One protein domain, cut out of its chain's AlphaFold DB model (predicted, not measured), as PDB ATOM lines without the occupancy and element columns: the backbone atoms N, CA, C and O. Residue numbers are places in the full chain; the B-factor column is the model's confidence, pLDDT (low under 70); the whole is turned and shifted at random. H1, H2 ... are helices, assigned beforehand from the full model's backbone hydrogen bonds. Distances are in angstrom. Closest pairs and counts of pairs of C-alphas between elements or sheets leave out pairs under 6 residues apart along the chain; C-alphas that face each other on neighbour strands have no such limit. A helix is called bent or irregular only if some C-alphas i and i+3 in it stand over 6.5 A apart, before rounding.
ATOM      1  N   ALA A   9     210.644 284.018 158.312       94.56
ATOM      2  CA  ALA A   9     210.326 284.740 159.548       94.56
ATOM      3  C   ALA A   9     210.814 286.200 159.521       94.56
ATOM      4  O   ALA A   9     210.061 287.128 159.803       94.56
ATOM      5  N   THR A  10     212.058 286.435 159.090       94.88
ATOM      6  CA  THR A  10     212.590 287.798 158.935       94.88
ATOM      7  C   THR A  10     211.830 288.579 157.867       94.88
ATOM      8  O   THR A  10     211.610 289.777 158.015       94.88
ATOM      9  N   ARG A  11     211.434 287.928 156.767       94.69
ATOM     10  CA  ARG A  11     210.659 288.589 155.710       94.69
ATOM     11  C   ARG A  11     209.264 288.968 156.189       94.69
ATOM     12  O   ARG A  11     208.823 290.052 155.838       94.69
ATOM     13  N   GLN A  12     208.607 288.107 156.964       95.81
ATOM     14  CA  GLN A  12     207.306 288.384 157.574       95.81
ATOM     15  C   GLN A  12     207.410 289.588 158.505       95.81
ATOM     16  O   GLN A  12     206.704 290.558 158.280       95.81
ATOM     17  N   ALA A  13     208.386 289.602 159.418       97.06
ATOM     18  CA  ALA A  13     208.603 290.737 160.317       97.06
ATOM     19  C   ALA A  13     208.839 292.062 159.564       97.06
ATOM     20  O   ALA A  13     208.237 293.083 159.883       97.06
ATOM     21  N   LEU A  14     209.679 292.050 158.519       96.00
ATOM     22  CA  LEU A  14     209.912 293.238 157.687       96.00
ATOM     23  C   LEU A  14     208.667 293.661 156.893       96.00
ATOM     24  O   LEU A  14     208.485 294.845 156.625       96.00
ATOM     25  N   PHE A  15     207.841 292.706 156.469       95.06
ATOM     26  CA  PHE A  15     206.610 292.980 155.735       95.06
ATOM     27  C   PHE A  15     205.542 293.570 156.657       95.06
ATOM     28  O   PHE A  15     204.920 294.567 156.298       95.06
ATOM     29  N   ASP A  16     205.369 292.985 157.840       96.38
ATOM     30  CA  ASP A  16     204.432 293.442 158.863       96.38
ATOM     31  C   ASP A  16     204.773 294.873 159.285       96.38
ATOM     32  O   ASP A  16     203.900 295.735 159.234       96.38
ATOM     33  N   PHE A  17     206.059 295.172 159.506       97.50
ATOM     34  CA  PHE A  17     206.536 296.539 159.742       97.50
ATOM     35  C   PHE A  17     206.088 297.524 158.646       97.50
ATOM     36  O   PHE A  17     205.591 298.607 158.938       97.50
ATOM     37  N   ILE A  18     206.208 297.161 157.364       95.62
ATOM     38  CA  ILE A  18     205.763 298.031 156.260       95.62
ATOM     39  C   ILE A  18     204.245 298.256 156.311       95.62
ATOM     40  O   ILE A  18     203.780 299.372 156.080       95.62
ATOM     41  N   VAL A  19     203.463 297.208 156.580       96.88
ATOM     42  CA  VAL A  19     201.997 297.294 156.664       96.88
ATOM     43  C   VAL A  19     201.562 298.157 157.852       96.88
ATOM     44  O   VAL A  19     200.643 298.967 157.704       96.88
ATOM     45  N   GLU A  20     202.238 298.034 158.992       97.62
ATOM     46  CA  GLU A  20     202.027 298.858 160.185       97.62
ATOM     47  C   GLU A  20     202.333 300.334 159.906       97.62
ATOM     48  O   GLU A  20     201.485 301.197 160.142       97.62
ATOM     49  N   GLU A  21     203.483 300.635 159.296       97.81
ATOM     50  CA  GLU A  21     203.871 302.005 158.938       97.81
ATOM     51  C   GLU A  21     202.904 302.647 157.925       97.81
ATOM     52  O   GLU A  21     202.646 303.858 157.981       97.81
ATOM     53  N   LEU A  22     202.337 301.855 157.007       96.69
ATOM     54  CA  LEU A  22     201.254 302.306 156.126       96.69
ATOM     55  C   LEU A  22     199.970 302.592 156.913       96.69
ATOM     56  O   LEU A  22     199.284 303.563 156.604       96.69
ATOM     57  N   GLY A  23     199.659 301.787 157.931       97.06
ATOM     58  CA  GLY A  23     198.529 302.015 158.834       97.06
ATOM     59  C   GLY A  23     198.627 303.352 159.560       97.06
ATOM     60  O   GLY A  23     197.677 304.131 159.531       97.06
ATOM     61  N   VAL A  24     199.800 303.671 160.114       97.44
ATOM     62  CA  VAL A  24     200.056 304.953 160.799       97.44
ATOM     63  C   VAL A  24     199.853 306.152 159.864       97.44
ATOM     64  O   VAL A  24     199.378 307.204 160.284       97.44
ATOM     65  N   ARG A  25     200.181 306.002 158.576       96.75
ATOM     66  CA  ARG A  25     200.096 307.080 157.576       96.75
ATOM     67  C   ARG A  25     198.772 307.122 156.821       96.75
ATOM     68  O   ARG A  25     198.579 308.043 156.034       96.75
ATOM     69  N   GLU A  26     197.851 306.187 157.060       96.44
ATOM     70  CA  GLU A  26     196.580 306.099 156.324       96.44
ATOM     71  C   GLU A  26     195.751 307.390 156.423       96.44
ATOM     72  O   GLU A  26     195.063 307.752 155.470       96.44
ATOM     73  N   ALA A  27     195.864 308.126 157.532       96.50
ATOM     74  CA  ALA A  27     195.196 309.414 157.716       96.50
ATOM     75  C   ALA A  27     195.686 310.519 156.756       96.50
ATOM     76  O   ALA A  27     194.947 311.466 156.504       96.50
ATOM     77  N   LEU A  28     196.902 310.413 156.205       96.50
ATOM     78  CA  LEU A  28     197.464 311.426 155.300       96.50
ATOM     79  C   LEU A  28     196.851 311.359 153.895       96.50
ATOM     80  O   LEU A  28     196.752 312.377 153.220       96.50
ATOM     81  N   ASP A  29     196.452 310.164 153.452       95.31
ATOM     82  CA  ASP A  29     195.765 309.943 152.176       95.31
ATOM     83  C   ASP A  29     195.018 308.606 152.215       95.31
ATOM     84  O   ASP A  29     195.471 307.576 151.703       95.31
ATOM     85  N   THR A  30     193.851 308.609 152.853       95.44
ATOM     86  CA  THR A  30     193.060 307.388 153.046       95.44
ATOM     87  C   THR A  30     192.649 306.761 151.716       95.44
ATOM     88  O   THR A  30     192.648 305.538 151.587       95.44
ATOM     89  N   CYS A  31     192.356 307.577 150.702       94.19
ATOM     90  CA  CYS A  31     191.935 307.103 149.386       94.19
ATOM     91  C   CYS A  31     193.018 306.270 148.691       94.19
ATOM     92  O   CYS A  31     192.690 305.302 148.002       94.19
ATOM     93  N   ARG A  32     194.300 306.615 148.865       91.44
ATOM     94  CA  ARG A  32     195.412 305.910 148.203       91.44
ATOM     95  C   ARG A  32     196.095 304.883 149.096       91.44
ATOM     96  O   ARG A  32     196.480 303.825 148.603       91.44
ATOM     97  N   ILE A  33     196.236 305.163 150.389       93.75
ATOM     98  CA  ILE A  33     196.999 304.314 151.313       93.75
ATOM     99  C   ILE A  33     196.176 303.103 151.753       93.75
ATOM    100  O   ILE A  33     196.683 301.979 151.725       93.75
ATOM    101  N   ARG A  34     194.893 303.298 152.086       94.00
ATOM    102  CA  ARG A  34     194.033 302.219 152.595       94.00
ATOM    103  C   ARG A  34     193.928 301.033 151.630       94.00
ATOM    104  O   ARG A  34     194.116 299.904 152.088       94.00
ATOM    105  N   PRO A  35     193.687 301.220 150.312       93.50
ATOM    106  CA  PRO A  35     193.611 300.088 149.390       93.50
ATOM    107  C   PRO A  35     194.922 299.301 149.309       93.50
ATOM    108  O   PRO A  35     194.894 298.072 149.275       93.50
ATOM    109  N   VAL A  36     196.067 299.993 149.316       93.12
ATOM    110  CA  VAL A  36     197.392 299.360 149.249       93.12
ATOM    111  C   VAL A  36     197.684 298.581 150.525       93.12
ATOM    112  O   VAL A  36     198.072 297.418 150.443       93.12
ATOM    113  N   ARG A  37     197.450 299.177 151.701       96.62
ATOM    114  CA  ARG A  37     197.656 298.508 152.991       96.62
ATOM    115  C   ARG A  37     196.811 297.242 153.104       96.62
ATOM    116  O   ARG A  37     197.357 296.189 153.411       96.62
ATOM    117  N   ILE A  38     195.507 297.329 152.823       95.44
ATOM    118  CA  ILE A  38     194.597 296.174 152.888       95.44
ATOM    119  C   ILE A  38     195.039 295.085 151.905       95.44
ATOM    120  O   ILE A  38     195.082 293.912 152.266       95.44
ATOM    121  N   ALA A  39     195.402 295.457 150.673       92.19
ATOM    122  CA  ALA A  39     195.876 294.494 149.686       92.19
ATOM    123  C   ALA A  39     197.158 293.779 150.142       92.19
ATOM    124  O   ALA A  39     197.230 292.559 150.041       92.19
ATOM    125  N   LEU A  40     198.142 294.514 150.671       92.44
ATOM    126  CA  LEU A  40     199.386 293.934 151.184       92.44
ATOM    127  C   LEU A  40     199.133 293.027 152.389       92.44
ATOM    128  O   LEU A  40     199.650 291.915 152.418       92.44
ATOM    129  N   GLN A  41     198.307 293.468 153.338       94.19
ATOM    130  CA  GLN A  41     197.947 292.694 154.524       94.19
ATOM    131  C   GLN A  41     197.286 291.362 154.144       94.19
ATOM    132  O   GLN A  41     197.695 290.311 154.628       94.19
ATOM    133  N   ASN A  42     196.320 291.394 153.223       92.56
ATOM    134  CA  ASN A  42     195.591 290.199 152.798       92.56
ATOM    135  C   ASN A  42     196.434 289.238 151.948       92.56
ATOM    136  O   ASN A  42     196.095 288.066 151.846       92.56
ATOM    137  N   GLN A  43     197.498 289.726 151.304       88.31
ATOM    138  CA  GLN A  43     198.321 288.941 150.378       88.31
ATOM    139  C   GLN A  43     199.692 288.571 150.953       88.31
ATOM    140  O   GLN A  43     200.496 287.982 150.233       88.31
ATOM    141  N   ARG A  44     200.005 288.925 152.210       91.25
ATOM    142  CA  ARG A  44     201.343 288.731 152.799       91.25
ATOM    143  C   ARG A  44     201.849 287.308 152.603       91.25
ATOM    144  O   ARG A  44     202.942 287.112 152.070       91.25
ATOM    145  N   ASP A  45     201.054 286.335 153.030       90.50
ATOM    146  CA  ASP A  45     201.474 284.938 153.048       90.50
ATOM    147  C   ASP A  45     201.633 284.402 151.620       90.50
ATOM    148  O   ASP A  45     202.651 283.786 151.315       90.50
ATOM    149  N   ASP A  46     200.739 284.762 150.696       87.00
ATOM    150  CA  ASP A  46     200.855 284.407 149.274       87.00
ATOM    151  C   ASP A  46     202.094 285.029 148.609       87.00
ATOM    152  O   ASP A  46     202.801 284.392 147.819       87.00
ATOM    153  N   LEU A  47     202.392 286.290 148.933       86.38
ATOM    154  CA  LEU A  47     203.560 286.999 148.414       86.38
ATOM    155  C   LEU A  47     204.868 286.426 148.965       86.38
ATOM    156  O   LEU A  47     205.886 286.479 148.268       86.38
ATOM    157  N   LEU A  48     204.850 285.877 150.182       90.56
ATOM    158  CA  LEU A  48     206.011 285.310 150.866       90.56
ATOM    159  C   LEU A  48     206.111 283.781 150.782       90.56
ATOM    160  O   LEU A  48     207.173 283.253 151.105       90.56
ATOM    161  N   ALA A  49     205.097 283.071 150.279       89.00
ATOM    162  CA  ALA A  49     205.042 281.604 150.248       89.00
ATOM    163  C   ALA A  49     206.275 280.965 149.590       89.00
ATOM    164  O   ALA A  49     206.810 279.962 150.061       89.00
ATOM    165  N   PHE A  50     206.799 281.593 148.532       87.88
ATOM    166  CA  PHE A  50     208.006 281.120 147.851       87.88
ATOM    167  C   PHE A  50     209.241 281.079 148.770       87.88
ATOM    168  O   PHE A  50     210.165 280.307 148.515       87.88
ATOM    169  N   ALA A  51     209.293 281.929 149.802       91.62
ATOM    170  CA  ALA A  51     210.390 281.963 150.757       91.62
ATOM    171  C   ALA A  51     210.360 280.739 151.675       91.62
ATOM    172  O   ALA A  51     211.422 280.185 151.925       91.62
ATOM    173  N   GLY A  52     209.174 280.275 152.086       92.44
ATOM    174  CA  GLY A  52     209.023 279.022 152.835       92.44
ATOM    175  C   GLY A  52     209.510 277.817 152.028       92.44
ATOM    176  O   GLY A  52     210.386 277.086 152.479       92.44
ATOM    177  N   VAL A  53     209.064 277.702 150.771       92.31
ATOM    178  CA  VAL A  53     209.523 276.641 149.851       92.31
ATOM    179  C   VAL A  53     211.040 276.684 149.639       92.31
ATOM    180  O   VAL A  53     211.694 275.646 149.545       92.31
ATOM    181  N   LEU A  54     211.625 277.881 149.527       93.62
ATOM    182  CA  LEU A  54     213.075 278.015 149.421       93.62
ATOM    183  C   LEU A  54     213.764 277.584 150.717       93.62
ATOM    184  O   LEU A  54     214.746 276.853 150.653       93.62
ATOM    185  N   ASP A  55     213.266 278.022 151.871       95.31
ATOM    186  CA  ASP A  55     213.847 277.719 153.176       95.31
ATOM    187  C   ASP A  55     213.869 276.208 153.448       95.31
ATOM    188  O   ASP A  55     214.914 275.693 153.840       95.31
ATOM    189  N   GLU A  56     212.791 275.488 153.127       95.69
ATOM    190  CA  GLU A  56     212.731 274.021 153.200       95.69
ATOM    191  C   GLU A  56     213.796 273.353 152.320       95.69
ATOM    192  O   GLU A  56     214.516 272.455 152.761       95.69
ATOM    193  N   LYS A  57     213.956 273.818 151.075       96.31
ATOM    194  CA  LYS A  57     214.980 273.287 150.162       96.31
ATOM    195  C   LYS A  57     216.395 273.555 150.664       96.31
ATOM    196  O   LYS A  57     217.257 272.688 150.535       96.31
ATOM    197  N   LEU A  58     216.655 274.746 151.207       96.69
ATOM    198  CA  LEU A  58     217.965 275.082 151.768       96.69
ATOM    199  C   LEU A  58     218.260 274.234 153.015       96.69
ATOM    200  O   LEU A  58     219.372 273.723 153.125       96.69
ATOM    201  N   ALA A  59     217.272 274.010 153.886       97.06
ATOM    202  CA  ALA A  59     217.410 273.127 155.044       97.06
ATOM    203  C   ALA A  59     217.704 271.677 154.622       97.06
ATOM    204  O   ALA A  59     218.608 271.036 155.159       97.06
ATOM    205  N   ALA A  60     217.028 271.172 153.586       97.81
ATOM    206  CA  ALA A  60     217.311 269.847 153.035       97.81
ATOM    207  C   ALA A  60     218.744 269.733 152.472       97.81
ATOM    208  O   ALA A  60     219.388 268.693 152.612       97.81
ATOM    209  N   ILE A  61     219.274 270.796 151.852       97.94
ATOM    210  CA  ILE A  61     220.675 270.840 151.394       97.94
ATOM    211  C   ILE A  61     221.634 270.830 152.588       97.94
ATOM    212  O   ILE A  61     222.606 270.077 152.563       97.94
ATOM    213  N   ALA A  62     221.357 271.633 153.622       97.56
ATOM    214  CA  ALA A  62     222.163 271.698 154.840       97.56
ATOM    215  C   ALA A  62     222.265 270.323 155.514       97.56
ATOM    216  O   ALA A  62     223.368 269.845 155.774       97.56
ATOM    217  N   GLN A  63     221.128 269.641 155.675       97.56
ATOM    218  CA  GLN A  63     221.054 268.286 156.224       97.56
ATOM    219  C   GLN A  63     221.830 267.272 155.374       97.56
ATOM    220  O   GLN A  63     222.649 266.526 155.901       97.56
ATOM    221  N   ARG A  64     221.626 267.260 154.048       97.06
ATOM    222  CA  ARG A  64     222.296 266.307 153.141       97.06
ATOM    223  C   ARG A  64     223.810 266.480 153.081       97.06
ATOM    224  O   ARG A  64     224.521 265.498 152.902       97.06
ATOM    225  N   ALA A  65     224.288 267.718 153.164       94.94
ATOM    226  CA  ALA A  65     225.714 268.025 153.158       94.94
ATOM    227  C   ALA A  65     226.336 267.985 154.569       94.94
ATOM    228  O   ALA A  65     227.557 268.011 154.694       94.94
ATOM    229  N   ASN A  66     225.516 267.880 155.622       96.12
ATOM    230  CA  ASN A  66     225.933 267.992 157.019       96.12
ATOM    231  C   ASN A  66     226.696 269.304 157.300       96.12
ATOM    232  O   ASN A  66     227.791 269.313 157.863       96.12
ATOM    233  N   VAL A  67     226.124 270.425 156.855       96.25
ATOM    234  CA  VAL A  67     226.666 271.784 157.033       96.25
ATOM    235  C   VAL A  67     225.618 272.688 157.675       96.25
ATOM    236  O   VAL A  67     224.433 272.369 157.672       96.25
ATOM    237  N   SER A  68     226.025 273.842 158.208       96.38
ATOM    238  CA  SER A  68     225.075 274.755 158.851       96.38
ATOM    239  C   SER A  68     224.133 275.442 157.851       96.38
ATOM    240  O   SER A  68     224.539 275.839 156.753       96.38
ATOM    241  N   ASP A  69     222.887 275.686 158.271       95.19
ATOM    242  CA  ASP A  69     221.900 276.456 157.495       95.19
ATOM    243  C   ASP A  69     222.402 277.859 157.135       95.19
ATOM    244  O   ASP A  69     222.100 278.396 156.067       95.19
ATOM    245  N   GLU A  70     223.204 278.456 158.020       94.94
ATOM    246  CA  GLU A  70     223.840 279.757 157.815       94.94
ATOM    247  C   GLU A  70     224.730 279.753 156.560       94.94
ATOM    248  O   GLU A  70     224.664 280.678 155.748       94.94
ATOM    249  N   LEU A  71     225.523 278.695 156.356       96.00
ATOM    250  CA  LEU A  71     226.417 278.563 155.205       96.00
ATOM    251  C   LEU A  71     225.645 278.375 153.901       96.00
ATOM    252  O   LEU A  71     225.954 279.025 152.897       96.00
ATOM    253  N   VAL A  72     224.612 277.533 153.919       97.06
ATOM    254  CA  VAL A  72     223.744 277.306 152.755       97.06
ATOM    255  C   VAL A  72     222.984 278.584 152.393       97.06
ATOM    256  O   VAL A  72     222.895 278.960 151.219       97.06
ATOM    257  N   ARG A  73     222.508 279.331 153.393       95.62
ATOM    258  CA  ARG A  73     221.862 280.631 153.182       95.62
ATOM    259  C   ARG A  73     222.831 281.685 152.667       95.62
ATOM    260  O   ARG A  73     222.471 282.446 151.770       95.62
ATOM    261  N   ALA A  74     224.059 281.724 153.172       95.19
ATOM    262  CA  ALA A  74     225.091 282.614 152.659       95.19
ATOM    263  C   ALA A  74     225.434 282.297 151.191       95.19
ATOM    264  O   ALA A  74     225.576 283.225 150.391       95.19
ATOM    265  N   ALA A  75     225.467 281.016 150.800       95.75
ATOM    266  CA  ALA A  75     225.579 280.615 149.395       95.75
ATOM    267  C   ALA A  75     224.381 281.108 148.561       95.75
ATOM    268  O   ALA A  75     224.575 281.666 147.481       95.75
ATOM    269  N   CYS A  76     223.154 281.001 149.083       95.19
ATOM    270  CA  CYS A  76     221.952 281.524 148.427       95.19
ATOM    271  C   CYS A  76     222.027 283.046 148.214       95.19
ATOM    272  O   CYS A  76     221.778 283.540 147.115       95.19
ATOM    273  N   VAL A  77     222.434 283.805 149.236       93.75
ATOM    274  CA  VAL A  77     222.607 285.265 149.143       93.75
ATOM    275  C   VAL A  77     223.716 285.642 148.157       93.75
ATOM    276  O   VAL A  77     223.593 286.650 147.455       93.75
ATOM    277  N   LEU A  78     224.781 284.842 148.063       94.56
ATOM    278  CA  LEU A  78     225.885 285.093 147.142       94.56
ATOM    279  C   LEU A  78     225.447 285.029 145.668       94.56
ATOM    280  O   LEU A  78     225.885 285.873 144.887       94.56
ATOM    281  N   HIS A  79     224.517 284.136 145.309       91.94
ATOM    282  CA  HIS A  79     223.934 284.048 143.955       91.94
ATOM    283  C   HIS A  79     223.228 285.335 143.489       91.94
ATOM    284  O   HIS A  79     223.021 285.526 142.295       91.94
ATOM    285  N   ARG A  80     222.876 286.257 144.399       88.56
ATOM    286  CA  ARG A  80     222.321 287.579 144.045       88.56
ATOM    287  C   ARG A  80     223.391 288.565 143.563       88.56
ATOM    288  O   ARG A  80     223.058 289.556 142.914       88.56
ATOM    289  N   LYS A  81     224.655 288.371 143.945       89.44
ATOM    290  CA  LYS A  81     225.719 289.340 143.667       89.44
ATOM    291  C   LYS A  81     226.271 289.138 142.249       89.44
ATOM    292  O   LYS A  81     226.501 287.998 141.851       89.44
ATOM    293  N   PRO A  82     226.550 290.219 141.496       90.06
ATOM    294  CA  PRO A  82     227.234 290.108 140.213       90.06
ATOM    295  C   PRO A  82     228.608 289.460 140.385       90.06
ATOM    296  O   PRO A  82     229.361 289.843 141.287       90.06
ATOM    297  N   ARG A  83     228.972 288.550 139.476       90.94
ATOM    298  CA  ARG A  83     230.300 287.902 139.454       90.94
ATOM    299  C   ARG A  83     231.447 288.893 139.232       90.94
ATOM    300  O   ARG A  83     232.593 288.571 139.505       90.94
ATOM    301  N   THR A  84     231.145 290.098 138.757       92.38
ATOM    302  CA  THR A  84     232.101 291.201 138.599       92.38
ATOM    303  C   THR A  84     232.359 291.965 139.899       92.38
ATOM    304  O   THR A  84     233.298 292.749 139.969       92.38
ATOM    305  N   SER A  85     231.544 291.767 140.942       94.88
ATOM    306  CA  SER A  85     231.653 292.551 142.174       94.88
ATOM    307  C   SER A  85     232.717 291.986 143.133       94.88
ATOM    308  O   SER A  85     232.736 290.775 143.374       94.88
ATOM    309  N   PRO A  86     233.544 292.832 143.781       94.94
ATOM    310  CA  PRO A  86     234.477 292.378 144.818       94.94
ATOM    311  C   PRO A  86     233.773 291.646 145.968       94.94
ATOM    312  O   PRO A  86     234.252 290.628 146.460       94.94
ATOM    313  N   ALA A  87     232.577 292.110 146.344       93.50
ATOM    314  CA  ALA A  87     231.761 291.484 147.379       93.50
ATOM    315  C   ALA A  87     231.362 290.036 147.038       93.50
ATOM    316  O   ALA A  87     231.186 289.228 147.952       93.50
ATOM    317  N   TYR A  88     231.210 289.703 145.748       95.88
ATOM    318  CA  TYR A  88     230.982 288.326 145.315       95.88
ATOM    319  C   TYR A  88     232.215 287.467 145.602       95.88
ATOM    320  O   TYR A  88     232.114 286.469 146.307       95.88
ATOM    321  N   TRP A  89     233.394 287.880 145.134       96.44
ATOM    322  CA  TRP A  89     234.622 287.094 145.296       96.44
ATOM    323  C   TRP A  89     235.066 286.955 146.752       96.44
ATOM    324  O   TRP A  89     235.496 285.881 147.166       96.44
ATOM    325  N   GLN A  90     234.873 287.993 147.564       95.94
ATOM    326  CA  GLN A  90     235.100 287.910 149.006       95.94
ATOM    327  C   GLN A  90     234.148 286.909 149.677       95.94
ATOM    328  O   GLN A  90     234.570 286.103 150.505       95.94
ATOM    329  N   GLY A  91     232.858 286.936 149.319       95.25
ATOM    330  CA  GLY A  91     231.878 285.968 149.816       95.25
ATOM    331  C   GLY A  91     232.191 284.540 149.366       95.25
ATOM    332  O   GLY A  91     232.123 283.616 150.172       95.25
ATOM    333  N   TRP A  92     232.600 284.382 148.107       96.00
ATOM    334  CA  TRP A  92     233.038 283.118 147.521       96.00
ATOM    335  C   TRP A  92     234.227 282.533 148.281       96.00
ATOM    336  O   TRP A  92     234.183 281.375 148.683       96.00
ATOM    337  N   GLY A  93     235.259 283.343 148.541       96.19
ATOM    338  CA  GLY A  93     236.433 282.932 149.311       96.19
ATOM    339  C   GLY A  93     236.077 282.486 150.730       96.19
ATOM    340  O   GLY A  93     236.473 281.397 151.140       96.19
ATOM    341  N   ARG A  94     235.261 283.269 151.453       96.25
ATOM    342  CA  ARG A  94     234.802 282.913 152.810       96.25
ATOM    343  C   ARG A  94     234.007 281.610 152.837       96.25
ATOM    344  O   ARG A  94     234.233 280.774 153.709       96.25
ATOM    345  N   LEU A  95     233.085 281.427 151.892       96.38
ATOM    346  CA  LEU A  95     232.290 280.203 151.802       96.38
ATOM    347  C   LEU A  95     233.148 278.999 151.437       96.38
ATOM    348  O   LEU A  95     232.999 277.951 152.056       96.38
ATOM    349  N   ARG A  96     234.070 279.146 150.483       96.81
ATOM    350  CA  ARG A  96     234.994 278.078 150.098       96.81
ATOM    351  C   ARG A  96     235.905 277.673 151.256       96.81
ATOM    352  O   ARG A  96     236.129 276.486 151.442       96.81
ATOM    353  N   ALA A  97     236.370 278.631 152.057       96.56
ATOM    354  CA  ALA A  97     237.165 278.352 153.251       96.56
ATOM    355  C   ALA A  97     236.370 277.582 154.323       96.56
ATOM    356  O   ALA A  97     236.904 276.649 154.909       96.56
ATOM    357  N   ARG A  98     235.093 277.929 154.556       96.44
ATOM    358  CA  ARG A  98     234.244 277.254 155.561       96.44
ATOM    359  C   ARG A  98     233.709 275.891 155.099       96.44
ATOM    360  O   ARG A  98     233.587 274.991 155.917       96.44
ATOM    361  N   LEU A  99     233.365 275.739 153.817       95.19
ATOM    362  CA  LEU A  99     232.773 274.510 153.257       95.19
ATOM    363  C   LEU A  99     233.813 273.525 152.699       95.19
ATOM    364  O   LEU A  99     233.490 272.364 152.442       95.19
ATOM    365  N   GLY A 100     235.048 273.978 152.468       94.50
ATOM    366  CA  GLY A 100     236.136 273.150 151.959       94.50
ATOM    367  C   GLY A 100     235.764 272.408 150.670       94.50
ATOM    368  O   GLY A 100     235.246 272.997 149.718       94.50
ATOM    369  N   GLY A 101     236.008 271.094 150.649       93.62
ATOM    370  CA  GLY A 101     235.743 270.234 149.489       93.62
ATOM    371  C   GLY A 101     234.269 270.149 149.079       93.62
ATOM    372  O   GLY A 101     233.972 269.906 147.912       93.62
ATOM    373  N   GLN A 102     233.335 270.420 149.995       93.81
ATOM    374  CA  GLN A 102     231.902 270.379 149.694       93.81
ATOM    375  C   GLN A 102     231.382 271.660 149.034       93.81
ATOM    376  O   GLN A 102     230.249 271.690 148.549       93.81
ATOM    377  N   PHE A 103     232.195 272.722 148.994       96.31
ATOM    378  CA  PHE A 103     231.783 274.046 148.534       96.31
ATOM    379  C   PHE A 103     231.068 274.013 147.179       96.31
ATOM    380  O   PHE A 103     229.968 274.547 147.051       96.31
ATOM    381  N   HIS A 104     231.662 273.364 146.174       95.88
ATOM    382  CA  HIS A 104     231.088 273.330 144.829       95.88
ATOM    383  C   HIS A 104     229.762 272.565 144.778       95.88
ATOM    384  O   HIS A 104     228.830 273.020 144.115       95.88
ATOM    385  N   ALA A 105     229.655 271.454 145.512       96.81
ATOM    386  CA  ALA A 105     228.437 270.652 145.575       96.81
ATOM    387  C   ALA A 105     227.289 271.429 146.234       96.81
ATOM    388  O   ALA A 105     226.202 271.525 145.665       96.81
ATOM    389  N   VAL A 106     227.547 272.058 147.387       97.12
ATOM    390  CA  VAL A 106     226.557 272.894 148.086       97.12
ATOM    391  C   VAL A 106     226.161 274.094 147.225       97.12
ATOM    392  O   VAL A 106     224.976 274.374 147.060       97.12
ATOM    393  N   PHE A 107     227.129 274.790 146.623       96.75
ATOM    394  CA  PHE A 107     226.857 275.978 145.815       96.75
ATOM    395  C   PHE A 107     226.014 275.661 144.566       96.75
ATOM    396  O   PHE A 107     225.114 276.436 144.223       96.75
ATOM    397  N   ALA A 108     226.269 274.516 143.921       96.44
ATOM    398  CA  ALA A 108     225.480 274.015 142.799       96.44
ATOM    399  C   ALA A 108     224.068 273.592 143.235       96.44
ATOM    400  O   ALA A 108     223.095 274.023 142.621       96.44
ATOM    401  N   ALA A 109     223.940 272.837 144.331       97.06
ATOM    402  CA  ALA A 109     222.643 272.416 144.865       97.06
ATOM    403  C   ALA A 109     221.752 273.613 145.231       97.06
ATOM    404  O   ALA A 109     220.555 273.617 144.945       97.06
ATOM    405  N   VAL A 110     222.338 274.669 145.803       96.62
ATOM    406  CA  VAL A 110     221.622 275.920 146.089       96.62
ATOM    407  C   VAL A 110     221.168 276.610 144.803       96.62
ATOM    408  O   VAL A 110     220.033 277.083 144.737       96.62
ATOM    409  N   SER A 111     222.021 276.658 143.775       94.69
ATOM    410  CA  SER A 111     221.656 277.227 142.470       94.69
ATOM    411  C   SER A 111     220.459 276.492 141.859       94.69
ATOM    412  O   SER A 111     219.494 277.121 141.421       94.69
ATOM    413  N   GLU A 112     220.479 275.162 141.931       94.69
ATOM    414  CA  GLU A 112     219.418 274.296 141.428       94.69
ATOM    415  C   GLU A 112     218.105 274.478 142.202       94.69
ATOM    416  O   GLU A 112     217.034 274.636 141.607       94.69
ATOM    417  N   ALA A 113     218.179 274.539 143.535       94.50
ATOM    418  CA  ALA A 113     217.028 274.813 144.389       94.50
ATOM    419  C   ALA A 113     216.398 276.176 144.075       94.50
ATOM    420  O   ALA A 113     215.169 276.296 144.033       94.50
ATOM    421  N   MET A 114     217.220 277.194 143.812       91.75
ATOM    422  CA  MET A 114     216.755 278.513 143.389       91.75
ATOM    423  C   MET A 114     216.088 278.464 142.008       91.75
ATOM    424  O   MET A 114     215.006 279.026 141.846       91.75
ATOM    425  N   ALA A 115     216.670 277.762 141.032       88.75
ATOM    426  CA  ALA A 115     216.087 277.608 139.697       88.75
ATOM    427  C   ALA A 115     214.707 276.924 139.732       88.75
ATOM    428  O   ALA A 115     213.791 277.321 139.011       88.75
ATOM    429  N   HIS A 116     214.534 275.954 140.633       86.69
ATOM    430  CA  HIS A 116     213.289 275.207 140.823       86.69
ATOM    431  C   HIS A 116     212.305 275.863 141.797       86.69
ATOM    432  O   HIS A 116     211.271 275.273 142.117       86.69
ATOM    433  N   THR A 117     212.614 277.045 142.331       86.62
ATOM    434  CA  THR A 117     211.693 277.775 143.207       86.62
ATOM    435  C   THR A 117     210.985 278.861 142.400       86.62
ATOM    436  O   THR A 117     211.612 279.855 142.022       86.62
ATOM    437  N   PRO A 118     209.686 278.689 142.094       69.19
ATOM    438  CA  PRO A 118     208.957 279.648 141.283       69.19
ATOM    439  C   PRO A 118     208.886 281.002 141.994       69.19
ATOM    440  O   PRO A 118     208.503 281.107 143.157       69.19
ATOM    441  N   ARG A 119     209.245 282.070 141.275       68.31
ATOM    442  CA  ARG A 119     209.064 283.442 141.760       68.31
ATOM    443  C   ARG A 119     207.603 283.845 141.589       68.31
ATOM    444  O   ARG A 119     207.094 283.799 140.469       68.31
TER     445      ARG A 119
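What this domain is: This is residues 9 to 119 of the 197 residues of an uncharacterized protein of Paraburkholderia sp. MM5384-R2 (UniProt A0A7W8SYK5). Long bent helix H2 is the spine: H1 folds back along its first arm, H3 and bent H4 pack on its second. The 111 printed residues, class all helix, have H1 to H4. It is loose, radius of gyration of the C-alphas 18.3 A, spanning 57 by 29 by 20 A.

Where its parts are: H2, residues 30 to 65, bends between C-alphas 42 and 45, 7.9 A apart, into H2a and H2b. H4, residues 86 to 115, bends between C-alphas 98 and 101, 9.4 A apart, into H4a and H4b; by hydrogen bonds each is one helix. H1, residues 9 to 28, begins at (210.326, 284.740, 159.548), H3 is residues 69 to 78, H4b ends at (216.087, 277.608, 139.697).

How they stand to each other: H2b touches H4b, closest C-alphas Lys 57 and Ala 113, 6.3 A, and, with residues 58 to 62 alone, H3. H1 and H2a form a hairpin, as do H3 and H4a. In H3 and H4a every O i to N i+4 pair is within hydrogen-bond range.

The domain as a whole: Residues 118 to 119 have pLDDT under 70.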